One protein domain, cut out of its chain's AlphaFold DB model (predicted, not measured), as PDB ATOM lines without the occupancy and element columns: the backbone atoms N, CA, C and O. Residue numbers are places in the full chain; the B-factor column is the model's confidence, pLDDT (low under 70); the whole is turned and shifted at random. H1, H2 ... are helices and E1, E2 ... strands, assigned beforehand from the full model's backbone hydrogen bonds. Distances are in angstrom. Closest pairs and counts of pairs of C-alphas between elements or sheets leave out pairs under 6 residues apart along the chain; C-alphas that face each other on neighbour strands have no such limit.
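AT A GLANCE: This is residues 77 to 177 of the 249 residues of an uncharacterized protein of Gibberella fujikuroi (UniProt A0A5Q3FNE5). A twisted, curled sheet of four strands makes a wall, with H4 covering inner strand E1 and with H2 and H3 only grazing the sheet. The E2-E3 hairpin reaches one far end of the flat outline; at the other, the turn from H1 into H2 sticks out at residues 86 to 91. You have 101 residues with four named helices and four named strands, in the order H1 H2 E1 H3 E2 E3 H4 E4. The sheet order is E2 E3 E1 E4, antiparallel throughout, and the class is mixed. The whole is compact, radius of gyration of the C-alphas 14.0 A, spanning 44 by 40 by 20 A.

IN THESE COORDINATES: Find C-alpha 77 at (156.594, 154.675, 139.193), where H1, residues 77 to 87, begins. H2 is 90 to 98, E1 100 to 104, H3 112 to 118 and E2 129 to 133. E3, 139 to 146, measures 23.4 A; H4, 147 to 159, measures 18.7 A. E4, 169 to 171, ends at (150.522, 152.105, 115.459).

HOW THE PARTS SIT: In the sheet, look for N 130 and O 142 at 2.8 A between E2 and E3, N 101 and O 145 at 2.8 A between E3 and E1, and N 102 and O 170 at 2.8 A between E1 and E4. E1, H3, E2 and E3, H4, E4 are split strand-helix-strand units, each with another strand between its two, and right-handed crossovers. H4 runs along E1 at a height over the sheet of 11.6 A. Its residues 147 to 148 touch H2, closest C-alphas Leu 96 and Gly 147, 4.2 A. H1 is close to but not clearly touching H4, closest C-alphas Ile 81 and Ala 152, 6.9 A. O i to N i+4 pairs are within hydrogen-bond range throughout H2, H3 and H4, and in 6 of 7 in H1.

THE WHOLE: The C-alphas farthest apart, Gln 86 and Gly 137, are 44.2 A apart. The printed part has no cut and no long link. Look for pLDDT under 70 at residues 77 to 87, 122 to 124 and 173 to 177.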
ATOM      1  N   LYS A  77     157.327 154.897 140.457       50.47
ATOM      2  CA  LYS A  77     156.594 154.675 139.193       50.47
ATOM      3  C   LYS A  77     155.335 155.537 139.067       50.47
ATOM      4  O   LYS A  77     155.092 156.123 138.012       50.47
ATOM      5  N   ALA A  78     154.546 155.650 140.138       48.38
ATOM      6  CA  ALA A  78     153.375 156.524 140.166       48.38
ATOM      7  C   ALA A  78     153.770 157.999 139.978       48.38
ATOM      8  O   ALA A  78     153.093 158.725 139.250       48.38
ATOM      9  N   ILE A  79     154.897 158.417 140.568       50.72
ATOM     10  CA  ILE A  79     155.454 159.763 140.409       50.72
ATOM     11  C   ILE A  79     155.856 160.014 138.952       50.72
ATOM     12  O   ILE A  79     155.474 161.052 138.430       50.72
ATOM     13  N   TRP A  80     156.509 159.094 138.232       52.28
ATOM     14  CA  TRP A  80     156.869 159.327 136.818       52.28
ATOM     15  C   TRP A  80     155.642 159.516 135.906       52.28
ATOM     16  O   TRP A  80     155.592 160.463 135.117       52.28
ATOM     17  N   ILE A  81     154.604 158.685 136.075       53.06
ATOM     18  CA  ILE A  81     153.332 158.800 135.330       53.06
ATOM     19  C   ILE A  81     152.618 160.124 135.648       53.06
ATOM     20  O   ILE A  81     152.047 160.749 134.748       53.06
ATOM     21  N   LEU A  82     152.657 160.567 136.911       51.56
ATOM     22  CA  LEU A  82     152.126 161.860 137.352       51.56
ATOM     23  C   LEU A  82     152.949 163.038 136.812       51.56
ATOM     24  O   LEU A  82     152.355 164.002 136.340       51.56
ATOM     25  N   THR A  83     154.278 162.931 136.797       49.69
ATOM     26  CA  THR A  83     155.197 164.012 136.398       49.69
ATOM     27  C   THR A  83     155.134 164.257 134.886       49.69
ATOM     28  O   THR A  83     154.907 165.382 134.455       49.69
ATOM     29  N   GLN A  84     155.169 163.200 134.064       50.81
ATOM     30  CA  GLN A  84     154.937 163.301 132.609       50.81
ATOM     31  C   GLN A  84     153.497 163.748 132.283       50.81
ATOM     32  O   GLN A  84     153.247 164.452 131.305       50.81
ATOM     33  N   SER A  85     152.520 163.378 133.122       50.28
ATOM     34  CA  SER A  85     151.127 163.824 132.979       50.28
ATOM     35  C   SER A  85     150.900 165.303 133.295       50.28
ATOM     36  O   SER A  85     149.815 165.790 132.955       50.28
ATOM     37  N   GLN A  86     151.851 165.972 133.957       50.72
ATOM     38  CA  GLN A  86     151.728 167.350 134.433       50.72
ATOM     39  C   GLN A  86     152.340 168.370 133.453       50.72
ATOM     40  O   GLN A  86     151.832 169.486 133.378       50.72
ATOM     41  N   GLU A  87     153.335 167.983 132.643       65.31
ATOM     42  CA  GLU A  87     153.930 168.850 131.603       65.31
ATOM     43  C   GLU A  87     153.211 168.798 130.248       65.31
ATOM     44  O   GLU A  87     153.294 169.739 129.457       65.31
ATOM     45  N   MET A  88     152.475 167.723 129.947       78.19
ATOM     46  CA  MET A  88     151.819 167.614 128.645       78.19
ATOM     47  C   MET A  88     150.582 168.525 128.539       78.19
ATOM     48  O   MET A  88     149.669 168.429 129.370       78.19
ATOM     49  N   PRO A  89     150.453 169.333 127.467       87.62
ATOM     50  CA  PRO A  89     149.255 170.130 127.251       87.62
ATOM     51  C   PRO A  89     148.030 169.214 127.117       87.62
ATOM     52  O   PRO A  89     148.082 168.159 126.480       87.62
ATOM     53  N   MET A  90     146.883 169.626 127.671       87.31
ATOM     54  CA  MET A  90     145.658 168.803 127.679       87.31
ATOM     55  C   MET A  90     145.250 168.284 126.290       87.31
ATOM     56  O   MET A  90     144.720 167.176 126.175       87.31
ATOM     57  N   LYS A  91     145.504 169.066 125.234       88.69
ATOM     58  CA  LYS A  91     145.258 168.669 123.840       88.69
ATOM     59  C   LYS A  91     146.059 167.424 123.455       88.69
ATOM     60  O   LYS A  91     145.508 166.509 122.848       88.69
ATOM     61  N   GLU A  92     147.324 167.369 123.851       88.50
ATOM     62  CA  GLU A  92     148.219 166.256 123.547       88.50
ATOM     63  C   GLU A  92     147.825 164.999 124.319       88.50
ATOM     64  O   GLU A  92     147.681 163.924 123.742       88.50
ATOM     65  N   LYS A  93     147.489 165.152 125.601       86.44
ATOM     66  CA  LYS A  93     146.970 164.050 126.420       86.44
ATOM     67  C   LYS A  93     145.709 163.421 125.821       86.44
ATOM     68  O   LYS A  93     145.556 162.201 125.826       86.44
ATOM     69  N   ARG A  94     144.800 164.243 125.279       87.88
ATOM     70  CA  ARG A  94     143.609 163.758 124.558       87.88
ATOM     71  C   ARG A  94     143.989 163.017 123.278       87.88
ATOM     72  O   ARG A  94     143.453 161.940 123.038       87.88
ATOM     73  N   ARG A  95     144.928 163.558 122.496       89.06
ATOM     74  CA  ARG A  95     145.431 162.927 121.267       89.06
ATOM     75  C   ARG A  95     146.035 161.551 121.546       89.06
ATOM     76  O   ARG A  95     145.706 160.601 120.845       89.06
ATOM     77  N   LEU A  96     146.856 161.430 122.588       89.75
ATOM     78  CA  LEU A  96     147.474 160.167 122.995       89.75
ATOM     79  C   LEU A  96     146.437 159.145 123.457       89.75
ATOM     80  O   LEU A  96     146.491 157.995 123.039       89.75
ATOM     81  N   ARG A  97     145.446 159.557 124.253       88.00
ATOM     82  CA  ARG A  97     144.350 158.665 124.671       88.00
ATOM     83  C   ARG A  97     143.477 158.189 123.507       88.00
ATOM     84  O   ARG A  97     142.933 157.098 123.588       88.00
ATOM     85  N   ALA A  98     143.337 158.996 122.455       85.94
ATOM     86  CA  ALA A  98     142.587 158.636 121.252       85.94
ATOM     87  C   ALA A  98     143.395 157.773 120.264       85.94
ATOM     88  O   ALA A  98     142.815 157.127 119.393       85.94
ATOM     89  N   ALA A  99     144.726 157.774 120.366       87.75
ATOM     90  CA  ALA A  99     145.589 156.975 119.509       87.75
ATOM     91  C   ALA A  99     145.603 155.512 119.969       87.75
ATOM     92  O   ALA A  99     145.825 155.236 121.145       87.75
ATOM     93  N   ASN A 100     145.420 154.590 119.023       89.81
ATOM     94  CA  ASN A 100     145.461 153.152 119.270       89.81
ATOM     95  C   ASN A 100     146.782 152.561 118.771       89.81
ATOM     96  O   ASN A 100     147.220 152.833 117.650       89.81
ATOM     97  N   PHE A 101     147.383 151.706 119.586       90.38
ATOM     98  CA  PHE A 101     148.573 150.935 119.262       90.38
ATOM     99  C   PHE A 101     148.326 149.466 119.600       90.38
ATOM    100  O   PHE A 101     147.514 149.137 120.463       90.38
ATOM    101  N   LEU A 102     149.026 148.587 118.900       91.06
ATOM    102  CA  LEU A 102     149.066 147.158 119.158       91.06
ATOM    103  C   LEU A 102     150.477 146.820 119.613       91.06
ATOM    104  O   LEU A 102     151.437 147.145 118.919       91.06
ATOM    105  N   ILE A 103     150.604 146.178 120.762       90.75
ATOM    106  CA  ILE A 103     151.880 145.665 121.255       90.75
ATOM    107  C   ILE A 103     151.850 144.144 121.195       90.75
ATOM    108  O   ILE A 103     150.873 143.523 121.616       90.75
ATOM    109  N   LYS A 104     152.896 143.539 120.636       91.50
ATOM    110  CA  LYS A 104     153.040 142.085 120.619       91.50
ATOM    111  C   LYS A 104     153.330 141.591 122.036       91.50
ATOM    112  O   LYS A 104     154.188 142.137 122.725       91.50
ATOM    113  N   LEU A 105     152.598 140.570 122.468       89.88
ATOM    114  CA  LEU A 105     152.812 139.898 123.742       89.88
ATOM    115  C   LEU A 105     153.948 138.888 123.577       89.88
ATOM    116  O   LEU A 105     153.743 137.773 123.103       89.88
ATOM    117  N   GLU A 106     155.159 139.303 123.929       87.88
ATOM    118  CA  GLU A 106     156.381 138.506 123.804       87.88
ATOM    119  C   GLU A 106     157.413 138.896 124.872       87.88
ATOM    120  O   GLU A 106     157.306 139.955 125.493       87.88
ATOM    121  N   GLY A 107     158.399 138.024 125.106       85.75
ATOM    122  CA  GLY A 107     159.510 138.273 126.031       85.75
ATOM    123  C   GLY A 107     159.058 138.715 127.427       85.75
ATOM    124  O   GLY A 107     158.246 138.049 128.070       85.75
ATOM    125  N   ALA A 108     159.567 139.862 127.883       82.88
ATOM    126  CA  ALA A 108     159.249 140.431 129.196       82.88
ATOM    127  C   ALA A 108     157.797 140.939 129.320       82.88
ATOM    128  O   ALA A 108     157.315 141.186 130.425       82.88
ATOM    129  N   LEU A 109     157.088 141.078 128.194       84.75
ATOM    130  CA  LEU A 109     155.693 141.515 128.102       84.75
ATOM    131  C   LEU A 109     154.802 140.407 127.511       84.75
ATOM    132  O   LEU A 109     153.850 140.682 126.786       84.75
ATOM    133  N   ASN A 110     155.099 139.142 127.820       86.62
ATOM    134  CA  ASN A 110     154.393 137.966 127.290       86.62
ATOM    135  C   ASN A 110     152.912 137.842 127.701       86.62
ATOM    136  O   ASN A 110     152.188 137.008 127.164       86.62
ATOM    137  N   SER A 111     152.451 138.640 128.661       86.12
ATOM    138  CA  SER A 111     151.081 138.607 129.159       86.12
ATOM    139  C   SER A 111     150.571 140.011 129.456       86.12
ATOM    140  O   SER A 111     151.333 140.918 129.800       86.12
ATOM    141  N   VAL A 112     149.249 140.179 129.378       85.12
ATOM    142  CA  VAL A 112     148.585 141.440 129.740       85.12
ATOM    143  C   VAL A 112     148.913 141.818 131.185       85.12
ATOM    144  O   VAL A 112     149.199 142.976 131.467       85.12
ATOM    145  N   GLN A 113     148.953 140.844 132.098       84.81
ATOM    146  CA  GLN A 113     149.297 141.093 133.496       84.81
ATOM    147  C   GLN A 113     150.741 141.583 133.656       84.81
ATOM    148  O   GLN A 113     150.953 142.573 134.352       84.81
ATOM    149  N   ALA A 114     151.717 140.949 132.993       83.81
ATOM    150  CA  ALA A 114     153.110 141.400 133.026       83.81
ATOM    151  C   ALA A 114     153.241 142.844 132.527       83.81
ATOM    152  O   ALA A 114     153.914 143.653 133.156       83.81
ATOM    153  N   MET A 115     152.520 143.201 131.464       84.19
ATOM    154  CA  MET A 115     152.506 144.563 130.932       84.19
ATOM    155  C   MET A 115     151.868 145.577 131.880       84.19
ATOM    156  O   MET A 115     152.435 146.643 132.112       84.19
ATOM    157  N   VAL A 116     150.705 145.250 132.441       84.50
ATOM    158  CA  VAL A 116     149.991 146.099 133.402       84.50
ATOM    159  C   VAL A 116     150.879 146.378 134.621       84.50
ATOM    160  O   VAL A 116     150.994 147.525 135.048       84.50
ATOM    161  N   GLN A 117     151.584 145.360 135.125       82.94
ATOM    162  CA  GLN A 117     152.540 145.503 136.227       82.94
ATOM    163  C   GLN A 117     153.794 146.298 135.829       82.94
ATOM    164  O   GLN A 117     154.228 147.184 136.567       82.94
ATOM    165  N   ALA A 118     154.366 146.016 134.656       77.31
ATOM    166  CA  ALA A 118     155.549 146.696 134.136       77.31
ATOM    167  C   ALA A 118     155.311 148.208 134.008       77.31
ATOM    168  O   ALA A 118     156.044 149.007 134.596       77.31
ATOM    169  N   ALA A 119     154.219 148.579 133.338       72.38
ATOM    170  CA  ALA A 119     153.837 149.957 133.058       72.38
ATOM    171  C   ALA A 119     153.108 150.661 134.217       72.38
ATOM    172  O   ALA A 119     152.720 151.818 134.073       72.38
ATOM    173  N   GLY A 120     152.897 149.987 135.356       76.50
ATOM    174  CA  GLY A 120     152.189 150.562 136.506       76.50
ATOM    175  C   GLY A 120     150.741 150.956 136.192       76.50
ATOM    176  O   GLY A 120     150.202 151.889 136.787       76.50
ATOM    177  N   LEU A 121     150.114 150.275 135.233       75.44
ATOM    178  CA  LEU A 121     148.735 150.533 134.850       75.44
ATOM    179  C   LEU A 121     147.830 149.905 135.913       75.44
ATOM    180  O   LEU A 121     147.873 148.708 136.153       75.44
ATOM    181  N   TRP A 122     146.996 150.704 136.573       64.81
ATOM    182  CA  TRP A 122     145.994 150.164 137.504       64.81
ATOM    183  C   TRP A 122     144.789 149.564 136.766       64.81
ATOM    184  O   TRP A 122     144.114 148.664 137.256       64.81
ATOM    185  N   CYS A 123     144.518 150.071 135.564       63.12
ATOM    186  CA  CYS A 123     143.447 149.610 134.699       63.12
ATOM    187  C   CYS A 123     143.949 149.684 133.252       63.12
ATOM    188  O   CYS A 123     144.343 150.774 132.825       63.12
ATOM    189  N   PRO A 124     143.987 148.567 132.506       69.19
ATOM    190  CA  PRO A 124     144.378 148.604 131.106       69.19
ATOM    191  C   PRO A 124     143.360 149.412 130.292       69.19
ATOM    192  O   PRO A 124     142.159 149.380 130.563       69.19
ATOM    193  N   SER A 125     143.824 150.135 129.272       70.62
ATOM    194  CA  SER A 125     142.935 150.936 128.418       70.62
ATOM    195  C   SER A 125     142.009 150.116 127.519       70.62
ATOM    196  O   SER A 125     141.064 150.665 126.952       70.62
ATOM    197  N   SER A 126     142.261 148.814 127.394       75.94
ATOM    198  CA  SER A 126     141.453 147.879 126.623       75.94
ATOM    199  C   SER A 126     141.439 146.497 127.275       75.94
ATOM    200  O   SER A 126     142.305 146.163 128.080       75.94
ATOM    201  N   THR A 127     140.469 145.680 126.877       77.62
ATOM    202  CA  THR A 127     140.413 144.240 127.180       77.62
ATOM    203  C   THR A 127     140.680 143.406 125.918       77.62
ATOM    204  O   THR A 127     140.611 142.182 125.945       77.62
ATOM    205  N   GLU A 128     140.964 144.055 124.785       82.31
ATOM    206  CA  GLU A 128     141.092 143.399 123.484       82.31
ATOM    207  C   GLU A 128     142.489 142.784 123.312       82.31
ATOM    208  O   GLU A 128     143.487 143.490 123.129       82.31
ATOM    209  N   VAL A 129     142.542 141.448 123.338       86.56
ATOM    210  CA  VAL A 129     143.686 140.648 122.884       86.56
ATOM    211  C   VAL A 129     143.347 140.085 121.507       86.56
ATOM    212  O   VAL A 129     142.336 139.405 121.339       86.56
ATOM    213  N   LEU A 130     144.189 140.372 120.523       85.88
ATOM    214  CA  LEU A 130     144.051 139.895 119.156       85.88
ATOM    215  C   LEU A 130     144.992 138.713 118.944       85.88
ATOM    216  O   LEU A 130     146.210 138.863 119.048       85.88
ATOM    217  N   ALA A 131     144.429 137.551 118.623       88.69
ATOM    218  CA  ALA A 131     145.212 136.421 118.148       88.69
ATOM    219  C   ALA A 131     145.636 136.670 116.694       88.69
ATOM    220  O   ALA A 131     144.848 137.139 115.866       88.69
ATOM    221  N   ALA A 132     146.890 136.365 116.396       85.12
ATOM    222  CA  ALA A 132     147.476 136.484 115.077       85.12
ATOM    223  C   ALA A 132     148.408 135.301 114.804       85.12
ATOM    224  O   ALA A 132     148.830 134.573 115.706       85.12
ATOM    225  N   THR A 133     148.738 135.116 113.537       86.12
ATOM    226  CA  THR A 133     149.721 134.129 113.099       86.12
ATOM    227  C   THR A 133     150.786 134.861 112.303       86.12
ATOM    228  O   THR A 133     150.457 135.705 111.465       86.12
ATOM    229  N   ASP A 134     152.053 134.599 112.605       81.88
ATOM    230  CA  ASP A 134     153.153 135.186 111.849       81.88
ATOM    231  C   ASP A 134     153.374 134.470 110.505       81.88
ATOM    232  O   ASP A 134     152.724 133.474 110.183       81.88
ATOM    233  N   LEU A 135     154.310 134.983 109.701       78.81
ATOM    234  CA  LEU A 135     154.634 134.417 108.386       78.81
ATOM    235  C   LEU A 135     155.195 132.986 108.460       78.81
ATOM    236  O   LEU A 135     155.187 132.278 107.458       78.81
ATOM    237  N   SER A 136     155.674 132.559 109.631       82.00
ATOM    238  CA  SER A 136     156.167 131.202 109.876       82.00
ATOM    239  C   SER A 136     155.076 130.243 110.364       82.00
ATOM    240  O   SER A 136     155.349 129.069 110.606       82.00
ATOM    241  N   GLY A 137     153.834 130.719 110.497       80.75
ATOM    242  CA  GLY A 137     152.720 129.927 111.005       80.75
ATOM    243  C   GLY A 137     152.655 129.859 112.532       80.75
ATOM    244  O   GLY A 137     151.827 129.119 113.063       80.75
ATOM    245  N   GLN A 138     153.492 130.611 113.254       84.88
ATOM    246  CA  GLN A 138     153.497 130.603 114.714       84.88
ATOM    247  C   GLN A 138     152.419 131.522 115.277       84.88
ATOM    248  O   GLN A 138     152.210 132.652 114.821       84.88
ATOM    249  N   SER A 139     151.736 131.025 116.304       86.62
ATOM    250  CA  SER A 139     150.734 131.790 117.035       86.62
ATOM    251  C   SER A 139     151.400 132.927 117.800       86.62
ATOM    252  O   SER A 139     152.314 132.713 118.594       86.62
ATOM    253  N   CYS A 140     150.904 134.140 117.602       88.81
ATOM    254  CA  CYS A 140     151.291 135.308 118.372       88.81
ATOM    255  C   CYS A 140     150.047 136.080 118.814       88.81
ATOM    256  O   CYS A 140     148.969 135.963 118.233       88.81
ATOM    257  N   SER A 141     150.195 136.866 119.871       91.25
ATOM    258  CA  SER A 141     149.094 137.645 120.427       91.25
ATOM    259  C   SER A 141     149.492 139.103 120.490       91.25
ATOM    260  O   SER A 141     150.616 139.432 120.862       91.25
ATOM    261  N   PHE A 142     148.562 139.981 120.152       90.50
ATOM    262  CA  PHE A 142     148.717 141.418 120.282       90.50
ATOM    263  C   PHE A 142     147.727 141.938 121.305       90.50
ATOM    264  O   PHE A 142     146.592 141.477 121.379       90.50
ATOM    265  N   PHE A 143     148.142 142.931 122.073       90.19
ATOM    266  CA  PHE A 143     147.270 143.634 122.995       90.19
ATOM    267  C   PHE A 143     147.101 145.078 122.555       90.19
ATOM    268  O   PHE A 143     148.057 145.735 122.132       90.19
ATOM    269  N   LYS A 144     145.869 145.573 122.634       90.06
ATOM    270  CA  LYS A 144     145.551 146.946 122.265       90.06
ATOM    271  C   LYS A 144     145.812 147.886 123.435       90.06
ATOM    272  O   LYS A 144     145.265 147.708 124.518       90.06
ATOM    273  N   ILE A 145     146.608 148.917 123.183       89.81
ATOM    274  CA  ILE A 145     146.964 149.954 124.153       89.81
ATOM    275  C   ILE A 145     146.737 151.342 123.549       89.81
ATOM    276  O   ILE A 145     146.779 151.520 122.328       89.81
ATOM    277  N   ASN A 146     146.511 152.346 124.392       89.94
ATOM    278  CA  ASN A 146     146.455 153.735 123.943       89.94
ATOM    279  C   ASN A 146     147.862 154.380 123.912       89.94
ATOM    280  O   ASN A 146     148.863 153.779 124.308       89.94
ATOM    281  N   GLY A 147     147.960 155.630 123.458       89.19
ATOM    282  CA  GLY A 147     149.229 156.365 123.421       89.19
ATOM    283  C   GLY A 147     149.816 156.735 124.788       89.19
ATOM    284  O   GLY A 147     151.028 156.885 124.888       89.19
ATOM    285  N   MET A 148     149.001 156.861 125.840       88.50
ATOM    286  CA  MET A 148     149.500 157.082 127.207       88.50
ATOM    287  C   MET A 148     150.161 155.818 127.762       88.50
ATOM    288  O   MET A 148     151.246 155.889 128.329       88.50
ATOM    289  N   ASP A 149     149.530 154.669 127.550       88.44
ATOM    290  CA  ASP A 149     150.036 153.363 127.963       88.44
ATOM    291  C   ASP A 149     151.338 153.042 127.222       88.44
ATOM    292  O   ASP A 149     152.299 152.583 127.832       88.44
ATOM    293  N   LYS A 150     151.415 153.374 125.922       89.75
ATOM    294  CA  LYS A 150     152.658 153.284 125.143       89.75
ATOM    295  C   LYS A 150     153.797 154.070 125.801       89.75
ATOM    296  O   LYS A 150     154.880 153.519 125.964       89.75
ATOM    297  N   LEU A 151     153.559 155.325 126.192       89.19
ATOM    298  CA  LEU A 151     154.579 156.138 126.865       89.19
ATOM    299  C   LEU A 151     154.991 155.539 128.214       89.19
ATOM    300  O   LEU A 151     156.173 155.563 128.543       89.19
ATOM    301  N   ALA A 152     154.047 154.981 128.975       87.12
ATOM    302  CA  ALA A 152     154.336 154.305 130.241       87.12
ATOM    303  C   ALA A 152     155.231 153.073 130.051       87.12
ATOM    304  O   ALA A 152     156.211 152.903 130.774       87.12
ATOM    305  N   ILE A 153     154.939 152.254 129.039       86.94
ATOM    306  CA  ILE A 153     155.749 151.082 128.690       86.94
ATOM    307  C   ILE A 153     157.143 151.514 128.216       86.94
ATOM    308  O   ILE A 153     158.138 150.945 128.651       86.94
ATOM    309  N   GLU A 154     157.244 152.544 127.374       88.00
ATOM    310  CA  GLU A 154     158.537 153.076 126.918       88.00
ATOM    311  C   GLU A 154     159.362 153.684 128.058       88.00
ATOM    312  O   GLU A 154     160.583 153.544 128.069       88.00
ATOM    313  N   GLY A 155     158.713 154.336 129.026       86.69
ATOM    314  CA  GLY A 155     159.355 154.809 130.251       86.69
ATOM    315  C   GLY A 155     159.931 153.661 131.070       86.69
ATOM    316  O   GLY A 155     161.096 153.707 131.454       86.69
ATOM    317  N   TRP A 156     159.144 152.598 131.256       86.00
ATOM    318  CA  TRP A 156     159.591 151.391 131.944       86.00
ATOM    319  C   TRP A 156     160.779 150.723 131.231       86.00
ATOM    320  O   TRP A 156     161.772 150.414 131.877       86.00
ATOM    321  N   LEU A 157     160.758 150.573 129.905       86.31
ATOM    322  CA  LEU A 157     161.883 149.975 129.165       86.31
ATOM    323  C   LEU A 157     163.192 150.763 129.330       86.31
ATOM    324  O   LEU A 157     164.264 150.169 129.393       86.31
ATOM    325  N   LYS A 158     163.114 152.097 129.422       85.19
ATOM    326  CA  LYS A 158     164.288 152.954 129.658       85.19
ATOM    327  C   LYS A 158     164.875 152.785 131.059       85.19
ATOM    328  O   LYS A 158     166.075 152.969 131.227       85.19
ATOM    329  N   GLU A 159     164.044 152.462 132.046       84.25
ATOM    330  CA  GLU A 159     164.470 152.224 133.430       84.25
ATOM    331  C   GLU A 159     165.137 150.847 133.597       84.25
ATOM    332  O   GLU A 159     166.019 150.685 134.439       84.25
ATOM    333  N   TYR A 160     164.781 149.871 132.752       81.94
ATOM    334  CA  TYR A 160     165.319 148.506 132.784       81.94
ATOM    335  C   TYR A 160     166.039 148.131 131.467       81.94
ATOM    336  O   TYR A 160     165.621 147.196 130.778       81.94
ATOM    337  N   PRO A 161     167.155 148.803 131.112       74.94
ATOM    338  CA  PRO A 161     167.865 148.568 129.849       74.94
ATOM    339  C   PRO A 161     168.525 147.181 129.751       74.94
ATOM    340  O   PRO A 161     168.883 146.755 128.663       74.94
ATOM    341  N   HIS A 162     168.661 146.461 130.869       70.38
ATOM    342  CA  HIS A 162     169.261 145.123 130.945       70.38
ATOM    343  C   HIS A 162     168.348 143.990 130.452       70.38
ATOM    344  O   HIS A 162     168.746 142.831 130.484       70.38
ATOM    345  N   LEU A 163     167.108 144.290 130.060       75.50
ATOM    346  CA  LEU A 163     166.173 143.276 129.573       75.50
ATOM    347  C   LEU A 163     166.477 142.813 128.139       75.50
ATOM    348  O   LEU A 163     165.829 141.867 127.701       75.50
ATOM    349  N   ASP A 164     167.395 143.477 127.413       78.75
ATOM    350  CA  ASP A 164     167.720 143.237 125.990       78.75
ATOM    351  C   ASP A 164     166.471 142.980 125.127       78.75
ATOM    352  O   ASP A 164     166.459 142.209 124.167       78.75
ATOM    353  N   PHE A 165     165.370 143.632 125.506       83.12
ATOM    354  CA  PHE A 165     164.041 143.357 125.000       83.12
ATOM    355  C   PHE A 165     163.458 144.628 124.404       83.12
ATOM    356  O   PHE A 165     163.187 145.602 125.107       83.12
ATOM    357  N   GLN A 166     163.221 144.594 123.096       84.44
ATOM    358  CA  GLN A 166     162.535 145.655 122.379       84.44
ATOM    359  C   GLN A 166     161.160 145.145 121.940       84.44
ATOM    360  O   GLN A 166     161.085 144.319 121.030       84.44
ATOM    361  N   PRO A 167     160.058 145.604 122.562       87.94
ATOM    362  CA  PRO A 167     158.740 145.137 122.175       87.94
ATOM    363  C   PRO A 167     158.352 145.642 120.792       87.94
ATOM    364  O   PRO A 167     158.549 146.811 120.445       87.94
ATOM    365  N   THR A 168     157.688 144.774 120.038       90.56
ATOM    366  CA  THR A 168     157.073 145.144 118.766       90.56
ATOM    367  C   THR A 168     155.804 145.959 119.023       90.56
ATOM    368  O   THR A 168     154.778 145.413 119.434       90.56
ATOM    369  N   ILE A 169     155.855 147.273 118.773       90.75
ATOM    370  CA  ILE A 169     154.704 148.181 118.890       90.75
ATOM    371  C   ILE A 169     154.326 148.709 117.508       90.75
ATOM    372  O   ILE A 169     155.120 149.346 116.821       90.75
ATOM    373  N   ILE A 170     153.072 148.499 117.127       90.62
ATOM    374  CA  ILE A 170     152.515 148.888 115.837       90.62
ATOM    375  C   ILE A 170     151.450 149.944 116.086       90.62
ATOM    376  O   ILE A 170     150.489 149.727 116.824       90.62
ATOM    377  N   LYS A 171     151.596 151.112 115.463       90.19
ATOM    378  CA  LYS A 171     150.522 152.105 115.459       90.19
ATOM    379  C   LYS A 171     149.372 151.550 114.637       90.19
ATOM    380  O   LYS A 171     149.574 151.245 113.469       90.19
ATOM    381  N   ASN A 172     148.182 151.444 115.225       81.94
ATOM    382  CA  ASN A 172     147.010 151.016 114.481       81.94
ATOM    383  C   ASN A 172     146.617 152.148 113.509       81.94
ATOM    384  O   ASN A 172     146.208 153.216 113.976       81.94
ATOM    385  N   PRO A 173     146.781 151.973 112.181       67.31
ATOM    386  CA  PRO A 173     146.474 153.027 111.219       67.31
ATOM    387  C   PRO A 173     144.965 153.155 110.988       67.31
ATOM    388  O   PRO A 173     144.506 154.163 110.452       67.31
ATOM    389  N   TYR A 174     144.188 152.148 111.392       67.06
ATOM    390  CA  TYR A 174     142.754 152.130 111.192       67.06
ATOM    391  C   TYR A 174     142.096 153.085 112.185       67.06
ATOM    392  O   TYR A 174     141.994 152.815 113.384       67.06
ATOM    393  N   ALA A 175     141.615 154.216 111.670       62.38
ATOM    394  CA  ALA A 175     140.564 154.950 112.352       62.38
ATOM    395  C   ALA A 175     139.389 153.986 112.546       62.38
ATOM    396  O   ALA A 175     139.008 153.286 111.602       62.38
ATOM    397  N   GLN A 176     138.826 153.922 113.756       61.41
ATOM    398  CA  GLN A 176     137.594 153.167 113.935       61.41
ATOM    399  C   GLN A 176     136.558 153.761 112.991       61.41
ATOM    400  O   GLN A 176     136.174 154.924 113.114       61.41
ATOM    401  N   LYS A 177     136.147 152.958 112.010       62.06
ATOM    402  CA  LYS A 177     135.025 153.287 111.151       62.06
ATOM    403  C   LYS A 177     133.776 153.057 111.992       62.06
ATOM    404  O   LYS A 177     133.151 152.007 111.906       62.06
TER     405      LYS A 177